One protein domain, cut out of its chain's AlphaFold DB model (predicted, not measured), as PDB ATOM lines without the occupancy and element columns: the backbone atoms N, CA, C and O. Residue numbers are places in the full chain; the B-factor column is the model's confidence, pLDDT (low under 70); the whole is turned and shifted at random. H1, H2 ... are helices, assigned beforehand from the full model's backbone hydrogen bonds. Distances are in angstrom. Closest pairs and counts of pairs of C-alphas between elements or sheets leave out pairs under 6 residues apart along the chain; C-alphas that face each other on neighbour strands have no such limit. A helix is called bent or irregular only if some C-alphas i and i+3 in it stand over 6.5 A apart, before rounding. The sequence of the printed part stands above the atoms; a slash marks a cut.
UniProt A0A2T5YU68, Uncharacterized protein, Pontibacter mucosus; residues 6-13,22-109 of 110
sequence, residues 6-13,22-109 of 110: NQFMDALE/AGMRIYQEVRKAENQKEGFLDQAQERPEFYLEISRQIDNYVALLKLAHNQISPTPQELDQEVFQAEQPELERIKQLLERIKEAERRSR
ATOM      1  N   ASN A   6      46.337  47.488 -43.310       85.81
ATOM      2  CA  ASN A   6      47.020  48.600 -42.671       85.81
ATOM      3  C   ASN A   6      46.257  49.083 -41.440       85.81
ATOM      4  O   ASN A   6      46.850  49.250 -40.377       85.81
ATOM      5  N   GLN A   7      44.940  49.237 -41.575       89.19
ATOM      6  CA  GLN A   7      44.077  49.622 -40.465       89.19
ATOM      7  C   GLN A   7      44.117  48.591 -39.331       89.19
ATOM      8  O   GLN A   7      44.178  48.963 -38.157       89.19
ATOM      9  N   PHE A   8      44.093  47.298 -39.668       90.25
ATOM     10  CA  PHE A   8      44.187  46.230 -38.677       90.25
ATOM     11  C   PHE A   8      45.535  46.253 -37.941       90.25
ATOM     12  O   PHE A   8      45.569  46.164 -36.713       90.25
ATOM     13  N   MET A   9      46.638  46.421 -38.670       87.69
ATOM     14  CA  MET A   9      47.975  46.470 -38.080       87.69
ATOM     15  C   MET A   9      48.183  47.699 -37.187       87.69
ATOM     16  O   MET A   9      48.786  47.574 -36.122       87.69
ATOM     17  N   ASP A  10      47.646  48.862 -37.567       88.38
ATOM     18  CA  ASP A  10      47.715  50.076 -36.743       88.38
ATOM     19  C   ASP A  10      46.942  49.907 -35.424       88.38
ATOM     20  O   ASP A  10      47.408  50.344 -34.371       88.38
ATOM     21  N   ALA A  11      45.787  49.230 -35.452       87.94
ATOM     22  CA  ALA A  11      45.039  48.895 -34.240       87.94
ATOM     23  C   ALA A  11      45.817  47.915 -33.346       87.94
ATOM     24  O   ALA A  11      45.948  48.140 -32.145       87.94
ATOM     25  N   LEU A  12      46.404  46.876 -33.947       86.44
ATOM     26  CA  LEU A  12      47.202  45.873 -33.241       86.44
ATOM     27  C   LEU A  12      48.434  46.483 -32.550       86.44
ATOM     28  O   LEU A  12      48.801  46.066 -31.453       86.44
ATOM     29  N   GLU A  13      49.052  47.497 -33.159       83.00
ATOM     30  CA  GLU A  13      50.150  48.247 -32.547       83.00
ATOM     31  C   GLU A  13      49.694  49.110 -31.358       83.00
ATOM     32  O   GLU A  13      50.373  49.152 -30.330       83.00
ATOM     33  N   ALA A  22      49.777  39.249 -29.997       85.69
ATOM     34  CA  ALA A  22      49.730  39.690 -31.385       85.69
ATOM     35  C   ALA A  22      49.560  38.492 -32.336       85.69
ATOM     36  O   ALA A  22      48.658  38.492 -33.169       85.69
ATOM     37  N   GLY A  23      50.348  37.424 -32.157       83.75
ATOM     38  CA  GLY A  23      50.216  36.173 -32.916       83.75
ATOM     39  C   GLY A  23      48.801  35.607 -32.877       83.75
ATOM     40  O   GLY A  23      48.201  35.342 -33.920       83.75
ATOM     41  N   MET A  24      48.235  35.488 -31.678       85.69
ATOM     42  CA  MET A  24      46.878  34.981 -31.501       85.69
ATOM     43  C   MET A  24      45.830  35.894 -32.149       85.69
ATOM     44  O   MET A  24      44.889  35.408 -32.778       85.69
ATOM     45  N   ARG A  25      46.001  37.213 -32.039       87.56
ATOM     46  CA  ARG A  25      45.069  38.192 -32.604       87.56
ATOM     47  C   ARG A  25      45.053  38.154 -34.130       87.56
ATOM     48  O   ARG A  25      43.970  38.154 -34.715       87.56
ATOM     49  N   ILE A  26      46.225  38.050 -34.759       88.12
ATOM     50  CA  ILE A  26      46.351  37.878 -36.212       88.12
ATOM     51  C   ILE A  26      45.720  36.549 -36.647       88.12
ATOM     52  O   ILE A  26      44.954  36.522 -37.607       88.12
ATOM     53  N   TYR A  27      45.965  35.453 -35.917       85.25
ATOM     54  CA  TYR A  27      45.350  34.151 -36.207       85.25
ATOM     55  C   TYR A  27      43.813  34.206 -36.169       85.25
ATOM     56  O   TYR A  27      43.143  33.684 -37.060       85.25
ATOM     57  N   GLN A  28      43.241  34.862 -35.158       89.75
ATOM     58  CA  GLN A  28      41.789  35.037 -35.053       89.75
ATOM     59  C   GLN A  28      41.222  35.853 -36.218       89.75
ATOM     60  O   GLN A  28      40.145  35.529 -36.720       89.75
ATOM     61  N   GLU A  29      41.941  36.883 -36.667       92.50
ATOM     62  CA  GLU A  29      41.507  37.704 -37.797       92.50
ATOM     63  C   GLU A  29      41.555  36.930 -39.121       92.50
ATOM     64  O   GLU A  29      40.608  37.021 -39.901       92.50
ATOM     65  N   VAL A  30      42.573  36.082 -39.329       89.06
ATOM     66  CA  VAL A  30      42.623  35.143 -40.468       89.06
ATOM     67  C   VAL A  30      41.367  34.275 -40.495       89.06
ATOM     68  O   VAL A  30      40.664  34.244 -41.502       89.06
ATOM     69  N   ARG A  31      41.030  33.623 -39.374       88.62
ATOM     70  CA  ARG A  31      39.841  32.758 -39.291       88.62
ATOM     71  C   ARG A  31      38.548  33.513 -39.557       88.62
ATOM     72  O   ARG A  31      37.654  33.001 -40.220       88.62
ATOM     73  N   LYS A  32      38.442  34.736 -39.049       91.38
ATOM     74  CA  LYS A  32      37.272  35.584 -39.268       91.38
ATOM     75  C   LYS A  32      37.111  35.959 -40.744       91.38
ATOM     76  O   LYS A  32      35.988  35.925 -41.238       91.38
ATOM     77  N   ALA A  33      38.203  36.299 -41.427       90.56
ATOM     78  CA  ALA A  33      38.190  36.624 -42.849       90.56
ATOM     79  C   ALA A  33      37.862  35.392 -43.715       90.56
ATOM     80  O   ALA A  33      37.001  35.480 -44.588       90.56
ATOM     81  N   GLU A  34      38.456  34.231 -43.415       87.50
ATOM     82  CA  GLU A  34      38.142  32.954 -44.081       87.50
ATOM     83  C   GLU A  34      36.648  32.599 -43.933       87.50
ATOM     84  O   GLU A  34      35.968  32.358 -44.931       87.50
ATOM     85  N   ASN A  35      36.091  32.686 -42.720       87.50
ATOM     86  CA  ASN A  35      34.667  32.418 -42.477       87.50
ATOM     87  C   ASN A  35      33.739  33.409 -43.208       87.50
ATOM     88  O   ASN A  35      32.625  33.060 -43.595       87.50
ATOM     89  N   GLN A  36      34.165  34.663 -43.387       88.50
ATOM     90  CA  GLN A  36      33.392  35.644 -44.155       88.50
ATOM     91  C   GLN A  36      33.376  35.311 -45.641       88.50
ATOM     92  O   GLN A  36      32.325  35.449 -46.263       88.50
ATOM     93  N   LYS A  37      34.495  34.832 -46.197       84.69
ATOM     94  CA  LYS A  37      34.554  34.348 -47.581       84.69
ATOM     95  C   LYS A  37      33.548  33.227 -47.816       84.69
ATOM     96  O   LYS A  37      32.810  33.275 -48.796       84.69
ATOM     97  N   GLU A  38      33.468  32.275 -46.886       83.50
ATOM     98  CA  GLU A  38      32.470  31.202 -46.946       83.50
ATOM     99  C   GLU A  38      31.038  31.751 -46.926       83.50
ATOM    100  O   GLU A  38      30.205  31.316 -47.714       83.50
ATOM    101  N   GLY A  39      30.759  32.775 -46.113       83.81
ATOM    102  CA  GLY A  39      29.453  33.442 -46.088       83.81
ATOM    103  C   GLY A  39      29.072  34.171 -47.385       83.81
ATOM    104  O   GLY A  39      27.891  34.431 -47.614       83.81
ATOM    105  N   PHE A  40      30.039  34.494 -48.251       83.88
ATOM    106  CA  PHE A  40      29.774  35.076 -49.570       83.88
ATOM    107  C   PHE A  40      29.549  34.022 -50.667       83.88
ATOM    108  O   PHE A  40      29.077  34.391 -51.742       83.88
ATOM    109  N   LEU A  41      29.822  32.730 -50.420       82.19
ATOM    110  CA  LEU A  41      29.608  31.655 -51.407       82.19
ATOM    111  C   LEU A  41      28.156  31.586 -51.884       82.19
ATOM    112  O   LEU A  41      27.913  31.401 -53.075       82.19
ATOM    113  N   ASP A  42      27.198  31.804 -50.985       77.75
ATOM    114  CA  ASP A  42      25.772  31.797 -51.326       77.75
ATOM    115  C   ASP A  42      25.414  32.914 -52.325       77.75
ATOM    116  O   ASP A  42      24.510  32.767 -53.145       77.75
ATOM    117  N   GLN A  43      26.172  34.015 -52.322       74.62
ATOM    118  CA  GLN A  43      25.989  35.134 -53.250       74.62
ATOM    119  C   GLN A  43      26.675  34.901 -54.602       74.62
ATOM    120  O   GLN A  43      26.416  35.647 -55.548       74.62
ATOM    121  N   ALA A  44      27.515  33.869 -54.733       76.44
ATOM    122  CA  ALA A  44      28.239  33.576 -55.969       76.44
ATOM    123  C   ALA A  44      27.304  33.212 -57.133       76.44
ATOM    124  O   ALA A  44      27.619  33.510 -58.284       76.44
ATOM    125  N   GLN A  45      26.144  32.607 -56.845       74.75
ATOM    126  CA  GLN A  45      25.145  32.278 -57.868       74.75
ATOM    127  C   GLN A  45      24.389  33.512 -58.370       74.75
ATOM    128  O   GLN A  45      24.064  33.597 -59.551       74.75
ATOM    129  N   GLU A  46      24.119  34.473 -57.487       80.50
ATOM    130  CA  GLU A  46      23.337  35.667 -57.816       80.50
ATOM    131  C   GLU A  46      24.203  36.806 -58.365       80.50
ATOM    132  O   GLU A  46      23.742  37.603 -59.184       80.50
ATOM    133  N   ARG A  47      25.454  36.914 -57.898       85.38
ATOM    134  CA  ARG A  47      26.386  38.003 -58.226       85.38
ATOM    135  C   ARG A  47      27.826  37.485 -58.357       85.38
ATOM    136  O   ARG A  47      28.668  37.780 -57.506       85.38
ATOM    137  N   PRO A  48      28.143  36.749 -59.435       83.19
ATOM    138  CA  PRO A  48      29.454  36.124 -59.611       83.19
ATOM    139  C   PRO A  48      30.605  37.137 -59.694       83.19
ATOM    140  O   PRO A  48      31.670  36.895 -59.133       83.19
ATOM    141  N   GLU A  49      30.396  38.290 -60.335       85.56
ATOM    142  CA  GLU A  49      31.419  39.344 -60.442       85.56
ATOM    143  C   GLU A  49      31.758  39.949 -59.074       85.56
ATOM    144  O   GLU A  49      32.929  40.087 -58.726       85.56
ATOM    145  N   PHE A  50      30.732  40.222 -58.263       86.50
ATOM    146  CA  PHE A  50      30.909  40.684 -56.888       86.50
ATOM    147  C   PHE A  50      31.632  39.636 -56.039       86.50
ATOM    148  O   PHE A  50      32.555  39.975 -55.303       86.50
ATOM    149  N   TYR A  51      31.238  38.364 -56.157       85.88
ATOM    150  CA  TYR A  51      31.877  37.273 -55.425       85.88
ATOM    151  C   TYR A  51      33.362  37.129 -55.784       85.88
ATOM    152  O   TYR A  51      34.191  36.952 -54.892       85.88
ATOM    153  N   LEU A  52      33.715  37.240 -57.067       85.06
ATOM    154  CA  LEU A  52      35.109  37.218 -57.516       85.06
ATOM    155  C   LEU A  52      35.906  38.390 -56.933       85.06
ATOM    156  O   LEU A  52      37.009  38.189 -56.424       85.06
ATOM    157  N   GLU A  53      35.349  39.600 -56.978       86.25
ATOM    158  CA  GLU A  53      36.011  40.794 -56.457       86.25
ATOM    159  C   GLU A  53      36.217  40.717 -54.939       86.25
ATOM    160  O   GLU A  53      37.336  40.908 -54.459       86.25
ATOM    161  N   ILE A  54      35.170  40.382 -54.178       87.12
ATOM    162  CA  ILE A  54      35.259  40.307 -52.717       87.12
ATOM    163  C   ILE A  54      36.145  39.143 -52.265       87.12
ATOM    164  O   ILE A  54      36.927  39.309 -51.333       87.12
ATOM    165  N   SER A  55      36.098  38.000 -52.958       86.19
ATOM    166  CA  SER A  55      36.975  36.860 -52.672       86.19
ATOM    167  C   SER A  55      38.436  37.237 -52.849       86.19
ATOM    168  O   SER A  55      39.239  36.952 -51.968       86.19
ATOM    169  N   ARG A  56      38.773  37.944 -53.934       85.94
ATOM    170  CA  ARG A  56      40.140  38.411 -54.174       85.94
ATOM    171  C   ARG A  56      40.613  39.386 -53.096       85.94
ATOM    172  O   ARG A  56      41.746  39.280 -52.642       85.94
ATOM    173  N   GLN A  57      39.756  40.313 -52.664       88.12
ATOM    174  CA  GLN A  57      40.090  41.229 -51.567       88.12
ATOM    175  C   GLN A  57      40.355  40.472 -50.257       88.12
ATOM    176  O   GLN A  57      41.316  40.781 -49.552       88.12
ATOM    177  N   ILE A  58      39.533  39.465 -49.946       89.81
ATOM    178  CA  ILE A  58      39.710  38.628 -48.754       89.81
ATOM    179  C   ILE A  58      40.993  37.805 -48.847       89.81
ATOM    180  O   ILE A  58      41.735  37.741 -47.871       89.81
ATOM    181  N   ASP A  59      41.274  37.202 -50.001       87.88
ATOM    182  CA  ASP A  59      42.449  36.353 -50.201       87.88
ATOM    183  C   ASP A  59      43.751  37.133 -50.020       87.88
ATOM    184  O   ASP A  59      44.631  36.690 -49.280       87.88
ATOM    185  N   ASN A  60      43.839  38.331 -50.605       86.44
ATOM    186  CA  ASN A  60      44.978  39.225 -50.409       86.44
ATOM    187  C   ASN A  60      45.150  39.591 -48.924       86.44
ATOM    188  O   ASN A  60      46.228  39.431 -48.352       86.44
ATOM    189  N   TYR A  61      44.065  39.997 -48.261       89.25
ATOM    190  CA  TYR A  61      44.091  40.335 -46.837       89.25
ATOM    191  C   TYR A  61      44.525  39.152 -45.956       89.25
ATOM    192  O   TYR A  61      45.373  39.303 -45.074       89.25
ATOM    193  N   VAL A  62      43.996  37.954 -46.217       89.62
ATOM    194  CA  VAL A  62      44.371  36.722 -45.512       89.62
ATOM    195  C   VAL A  62      45.843  36.384 -45.742       89.62
ATOM    196  O   VAL A  62      46.526  36.010 -44.787       89.62
ATOM    197  N   ALA A  63      46.358  36.537 -46.964       87.06
ATOM    198  CA  ALA A  63      47.765  36.296 -47.266       87.06
ATOM    199  C   ALA A  63      48.685  37.227 -46.460       87.06
ATOM    200  O   ALA A  63      49.629  36.754 -45.818       87.06
ATOM    201  N   LEU A  64      48.371  38.527 -46.403       86.56
ATOM    202  CA  LEU A  64      49.115  39.502 -45.600       86.56
ATOM    203  C   LEU A  64      49.071  39.195 -44.100       86.56
ATOM    204  O   LEU A  64      50.094  39.269 -43.412       86.56
ATOM    205  N   LEU A  65      47.913  38.789 -43.575       88.94
ATOM    206  CA  LEU A  65      47.793  38.384 -42.174       88.94
ATOM    207  C   LEU A  65      48.602  37.119 -41.874       88.94
ATOM    208  O   LEU A  65      49.312  37.067 -40.870       88.94
ATOM    209  N   LYS A  66      48.548  36.103 -42.740       86.81
ATOM    210  CA  LYS A  66      49.351  34.879 -42.592       86.81
ATOM    211  C   LYS A  66      50.846  35.190 -42.634       86.81
ATOM    212  O   LYS A  66      51.604  34.639 -41.838       86.81
ATOM    213  N   LEU A  67      51.272  36.129 -43.478       85.19
ATOM    214  CA  LEU A  67      52.649  36.626 -43.494       85.19
ATOM    215  C   LEU A  67      53.046  37.280 -42.175       85.19
ATOM    216  O   LEU A  67      54.076  36.921 -41.605       85.19
ATOM    217  N   ALA A  68      52.224  38.201 -41.674       84.75
ATOM    218  CA  ALA A  68      52.475  38.859 -40.400       84.75
ATOM    219  C   ALA A  68      52.532  37.835 -39.251       84.75
ATOM    220  O   ALA A  68      53.465  37.857 -38.448       84.75
ATOM    221  N   HIS A  69      51.603  36.873 -39.232       85.50
ATOM    222  CA  HIS A  69      51.572  35.776 -38.268       85.50
ATOM    223  C   HIS A  69      52.843  34.923 -38.320       85.50
ATOM    224  O   HIS A  69      53.428  34.639 -37.280       85.50
ATOM    225  N   ASN A  70      53.303  34.528 -39.507       84.00
ATOM    226  CA  ASN A  70      54.472  33.656 -39.669       84.00
ATOM    227  C   ASN A  70      55.778  34.297 -39.212       84.00
ATOM    228  O   ASN A  70      56.721  33.592 -38.866       84.00
ATOM    229  N   GLN A  71      55.842  35.625 -39.196       78.75
ATOM    230  CA  GLN A  71      57.014  36.336 -38.701       78.75
ATOM    231  C   GLN A  71      57.023  36.450 -37.164       78.75
ATOM    232  O   GLN A  71      58.096  36.549 -36.561       78.75
ATOM    233  N   ILE A  72      55.863  36.374 -36.497       77.94
ATOM    234  CA  ILE A  72      55.769  36.419 -35.024       77.94
ATOM    235  C   ILE A  72      55.584  35.066 -34.354       77.94
ATOM    236  O   ILE A  72      56.044  34.904 -33.224       77.94
ATOM    237  N   SER A  73      54.939  34.118 -35.019       73.88
ATOM    238  CA  SER A  73      54.556  32.837 -34.443       73.88
ATOM    239  C   SER A  73      55.632  31.774 -34.676       73.88
ATOM    240  O   SER A  73      56.166  31.679 -35.780       73.88
ATOM    241  N   PRO A  74      55.938  30.928 -33.675       65.69
ATOM    242  CA  PRO A  74      56.826  29.780 -33.857       65.69
ATOM    243  C   PRO A  74      56.214  28.692 -34.754       65.69
ATOM    244  O   PRO A  74      56.927  27.793 -35.194       65.69
ATOM    245  N   THR A  75      54.903  28.749 -35.013       73.81
ATOM    246  CA  THR A  75      54.183  27.788 -35.852       73.81
ATOM    247  C   THR A  75      53.674  28.501 -37.108       73.81
ATOM    248  O   THR A  75      52.668  29.209 -37.034       73.81
ATOM    249  N   PRO A  76      54.366  28.369 -38.251       70.62
ATOM    250  CA  PRO A  76      53.965  29.042 -39.479       70.62
ATOM    251  C   PRO A  76      52.669  28.448 -40.050       70.62
ATOM    252  O   PRO A  76      52.431  27.244 -39.988       70.62
ATOM    253  N   GLN A  77      51.839  29.316 -40.616       75.94
ATOM    254  CA  GLN A  77      50.679  29.006 -41.438       75.94
ATOM    255  C   GLN A  77      51.085  28.926 -42.911       75.94
ATOM    256  O   GLN A  77      51.957  29.662 -43.371       75.94
ATOM    257  N   GLU A  78      50.437  28.049 -43.663       76.94
ATOM    258  CA  GLU A  78      50.691  27.899 -45.093       76.94
ATOM    259  C   GLU A  78      50.156  29.106 -45.878       76.94
ATOM    260  O   GLU A  78      49.044  29.580 -45.628       76.94
ATOM    261  N   LEU A  79      50.972  29.625 -46.798       72.06
ATOM    262  CA  LEU A  79      50.616  30.738 -47.675       72.06
ATOM    263  C   LEU A  79      50.143  30.203 -49.020       72.06
ATOM    264  O   LEU A  79      50.777  29.313 -49.587       72.06
ATOM    265  N   ASP A  80      49.086  30.808 -49.554       71.69
ATOM    266  CA  ASP A  80      48.721  30.606 -50.949       71.69
ATOM    267  C   ASP A  80      49.766  31.295 -51.843       71.69
ATOM    268  O   ASP A  80      49.961  32.514 -51.788       71.69
ATOM    269  N   GLN A  81      50.492  30.494 -52.623       57.53
ATOM    270  CA  GLN A  81      51.626  30.966 -53.416       57.53
ATOM    271  C   GLN A  81      51.201  31.839 -54.603       57.53
ATOM    272  O   GLN A  81      52.006  32.660 -55.046       57.53
ATOM    273  N   GLU A  82      49.969  31.696 -55.104       61.19
ATOM    274  CA  GLU A  82      49.468  32.498 -56.228       61.19
ATOM    275  C   GLU A  82      49.163  33.935 -55.787       61.19
ATOM    276  O   GLU A  82      49.481  34.892 -56.493       61.19
ATOM    277  N   VAL A  83      48.628  34.095 -54.576       60.19
ATOM    278  CA  VAL A  83      48.329  35.402 -53.970       60.19
ATOM    279  C   VAL A  83      49.611  36.098 -53.495       60.19
ATOM    280  O   VAL A  83      49.767  37.312 -53.626       60.19
ATOM    281  N   PHE A  84      50.576  35.324 -52.995       57.41
ATOM    282  CA  PHE A  84      51.801  35.835 -52.380       57.41
ATOM    283  C   PHE A  84      52.732  36.612 -53.331       57.41
ATOM    284  O   PHE A  84      53.433  37.526 -52.898       57.41
ATOM    285  N   GLN A  85      52.761  36.287 -54.627       59.47
ATOM    286  CA  GLN A  85      53.696  36.924 -55.570       59.47
ATOM    287  C   GLN A  85      53.347  38.386 -55.912       59.47
ATOM    288  O   GLN A  85      54.172  39.078 -56.511       59.47
ATOM    289  N   ALA A  86      52.165  38.877 -55.527       59.09
ATOM    290  CA  ALA A  86      51.659  40.181 -55.948       59.09
ATOM    291  C   ALA A  86      51.996  41.367 -55.014       59.09
ATOM    292  O   ALA A  86      51.838  42.508 -55.444       59.09
ATOM    293  N   GLU A  87      52.471  41.153 -53.777       58.66
ATOM    294  CA  GLU A  87      52.401  42.188 -52.714       58.66
ATOM    295  C   GLU A  87      53.740  42.498 -52.007       58.66
ATOM    296  O   GLU A  87      53.924  42.292 -50.808       58.66
ATOM    297  N   GLN A  88      54.727  43.003 -52.759       57.81
ATOM    298  CA  GLN A  88      56.035  43.395 -52.199       57.81
ATOM    299  C   GLN A  88      56.046  44.644 -51.280       57.81
ATOM    300  O   GLN A  88      56.814  44.633 -50.316       57.81
ATOM    301  N   PRO A  89      55.274  45.724 -51.526       62.56
ATOM    302  CA  PRO A  89      55.288  46.925 -50.678       62.56
ATOM    303  C   PRO A  89      54.806  46.686 -49.237       62.56
ATOM    304  O   PRO A  89      55.356  47.234 -48.281       62.56
ATOM    305  N   GLU A  90      53.798  45.838 -49.067       63.84
ATOM    306  CA  GLU A  90      53.140  45.538 -47.796       63.84
ATOM    307  C   GLU A  90      54.061  44.736 -46.859       63.84
ATOM    308  O   GLU A  90      54.015  44.894 -45.634       63.84
ATOM    309  N   LEU A  91      54.986  43.952 -47.429       62.62
ATOM    310  CA  LEU A  91      56.010  43.208 -46.691       62.62
ATOM    311  C   LEU A  91      56.964  44.114 -45.902       62.62
ATOM    312  O   LEU A  91      57.393  43.741 -44.808       62.62
ATOM    313  N   GLU A  92      57.307  45.295 -46.419       66.38
ATOM    314  CA  GLU A  92      58.196  46.226 -45.713       66.38
ATOM    315  C   GLU A  92      57.521  46.827 -44.476       66.38
ATOM    316  O   GLU A  92      58.153  46.970 -43.427       66.38
ATOM    317  N   ARG A  93      56.212  47.091 -44.542       67.62
ATOM    318  CA  ARG A  93      55.451  47.570 -43.382       67.62
ATOM    319  C   ARG A  93      55.324  46.500 -42.300       67.62
ATOM    320  O   ARG A  93      55.479  46.812 -41.120       67.62
ATOM    321  N   ILE A  94      55.122  45.239 -42.697       68.81
ATOM    322  CA  ILE A  94      55.144  44.094 -41.772       68.81
ATOM    323  C   ILE A  94      56.476  44.062 -41.015       68.81
ATOM    324  O   ILE A  94      56.475  44.037 -39.786       68.81
ATOM    325  N   LYS A  95      57.614  44.156 -41.715       69.38
ATOM    326  CA  LYS A  95      58.945  44.170 -41.079       69.38
ATOM    327  C   LYS A  95      59.115  45.307 -40.069       69.38
ATOM    328  O   LYS A  95      59.648  45.079 -38.984       69.38
ATOM    329  N   GLN A  96      58.668  46.517 -40.404       76.44
ATOM    330  CA  GLN A  96      58.803  47.683 -39.521       76.44
ATOM    331  C   GLN A  96      58.035  47.510 -38.209       76.44
ATOM    332  O   GLN A  96      58.563  47.799 -37.135       76.44
ATOM    333  N   LEU A  97      56.806  47.006 -38.278       71.56
ATOM    334  CA  LEU A  97      55.967  46.817 -37.098       71.56
ATOM    335  C   LEU A  97      56.528  45.735 -36.163       71.56
ATOM    336  O   LEU A  97      56.475  45.867 -34.943       71.56
ATOM    337  N   LEU A  98      57.165  44.706 -36.720       67.75
ATOM    338  CA  LEU A  98      57.844  43.673 -35.935       67.75
ATOM    339  C   LEU A  98      59.050  44.192 -35.171       67.75
ATOM    340  O   LEU A  98      59.244  43.819 -34.013       67.75
ATOM    341  N   GLU A  99      59.861  45.041 -35.798       77.00
ATOM    342  CA  GLU A  99      60.965  45.684 -35.090       77.00
ATOM    343  C   GLU A  99      60.429  46.571 -33.957       77.00
ATOM    344  O   GLU A  99      60.975  46.523 -32.856       77.00
ATOM    345  N   ARG A 100      59.289  47.254 -34.142       77.25
ATOM    346  CA  ARG A 100      58.640  48.034 -33.070       77.25
ATOM    347  C   ARG A 100      58.136  47.160 -31.913       77.25
ATOM    348  O   ARG A 100      58.422  47.483 -30.760       77.25
ATOM    349  N   ILE A 101      57.474  46.030 -32.185       72.81
ATOM    350  CA  ILE A 101      57.053  45.068 -31.140       72.81
ATOM    351  C   ILE A 101      58.275  44.535 -30.375       72.81
ATOM    352  O   ILE A 101      58.301  44.511 -29.145       72.81
ATOM    353  N   LYS A 102      59.331  44.150 -31.094       68.12
ATOM    354  CA  LYS A 102      60.578  43.630 -30.517       68.12
ATOM    355  C   LYS A 102      61.315  44.673 -29.674       68.12
ATOM    356  O   LYS A 102      61.921  44.331 -28.657       68.12
ATOM    357  N   GLU A 103      61.283  45.943 -30.070       75.12
ATOM    358  CA  GLU A 103      61.801  47.055 -29.270       75.12
ATOM    359  C   GLU A 103      60.984  47.284 -27.995       75.12
ATOM    360  O   GLU A 103      61.577  47.503 -26.935       75.12
ATOM    361  N   ALA A 104      59.655  47.191 -28.069       69.00
ATOM    362  CA  ALA A 104      58.783  47.291 -26.901       69.00
ATOM    363  C   ALA A 104      59.076  46.173 -25.883       69.00
ATOM    364  O   ALA A 104      59.281  46.454 -24.701       69.00
ATOM    365  N   GLU A 105      59.233  44.926 -26.342       64.56
ATOM    366  CA  GLU A 105      59.601  43.792 -25.479       64.56
ATOM    367  C   GLU A 105      60.976  43.962 -24.815       64.56
ATOM    368  O   GLU A 105      61.165  43.569 -23.661       64.56
ATOM    369  N   ARG A 106      61.950  44.553 -25.522       70.75
ATOM    370  CA  ARG A 106      63.274  44.860 -24.955       70.75
ATOM    371  C   ARG A 106      63.185  45.903 -23.848       70.75
ATOM    372  O   ARG A 106      63.855  45.744 -22.835       70.75
ATOM    373  N   ARG A 107      62.363  46.940 -24.030       65.06
ATOM    374  CA  ARG A 107      62.196  48.026 -23.052       65.06
ATOM    375  C   ARG A 107      61.448  47.577 -21.800       65.06
ATOM    376  O   ARG A 107      61.823  48.001 -20.719       65.06
ATOM    377  N   SER A 108      60.460  46.688 -21.922       57.34
ATOM    378  CA  SER A 108      59.724  46.142 -20.768       57.34
ATOM    379  C   SER A 108      60.509  45.132 -19.917       57.34
ATOM    380  O   SER A 108      60.030  44.751 -18.853       57.34
ATOM    381  N   ARG A 109      61.685  44.666 -20.363       54.66
ATOM    382  CA  ARG A 109      62.550  43.726 -19.614       54.66
ATOM    383  C   ARG A 109      63.707  44.399 -18.855       54.66
ATOM    384  O   ARG A 109      64.471  43.689 -18.202       54.66
TER     385      ARG A 109
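AT A GLANCE: This is residues 6 to 13 and 22 to 109 of the 110 residues of an uncharacterized protein of Pontibacter mucosus (UniProt A0A2T5YU68). A long helical hairpin, H2 and H3, is extended by a third long helix, H5, which packs on the last part of H3; residues 103 to 109, of which 103 to 107 belong to H5, stick out. Short H1 lies loosely by the hairpin's open end, and tiny H4 packs on the middle of H3. The 96 printed residues, with five named helices in the order H1 to H5 and no named strand, are all helix in class. The whole is a rod of 55 by 24 by 23 A, only just loose, close to compact, with a radius of gyration of the C-alphas of 15.2 A.

HOW THE PARTS SIT: Start at H1, residues 6 to 13: it is close to but not clearly touching H2, residues 22 to 44, the closest C-alphas being Leu 12 and Ala 22, 6.9 A apart. H2 touches H3, residues 48 to 72, at a shallow tilt of 13 degrees, opposite ways, a hairpin whose closest C-alphas, Ala 44 and Tyr 51, are 5.2 A apart. H3 is the hub: with residues 59 to 63 alone it touches H4, residues 81 to 84, closest at the C-alphas of Asn 60 and Val 83, 6.2 A. With residues 64 to 72 alone it touches residues 90 to 98 of H5, residues 88 to 107, closest at the C-alphas of Ala 68 and Ile 94, 6.0 A; the tilt of 36 degrees is only just steep, the same way. H2 and H5 are apart. Every O i to N i+4 pair is within hydrogen-bond range in H1 and H3, against 17 of 19 in H2 and 14 of 16 in H5; H4 is too short for such a pair.

IN THESE COORDINATES: Find C-alpha 6 at (47.020, 48.600, -42.671), where H1 begins. H2 runs 33.2 A and is only just irregular, with C-alphas 39 and 42 6.6 A apart; H3 runs 36.0 A. H5 runs 30.1 A to C-alpha 107 at (62.196, 48.026, -23.052).

THE WHOLE: The C-alphas farthest apart, Glu 46 and Arg 109, are 55.3 A apart. Residues 14 to 21 are not printed, and C-alphas 13 and 22 stand 8.6 A apart across the cut. No link printed whole is long. The model's pLDDT is under 70 in 23 residues of the printed part, among them residues 81 to 95.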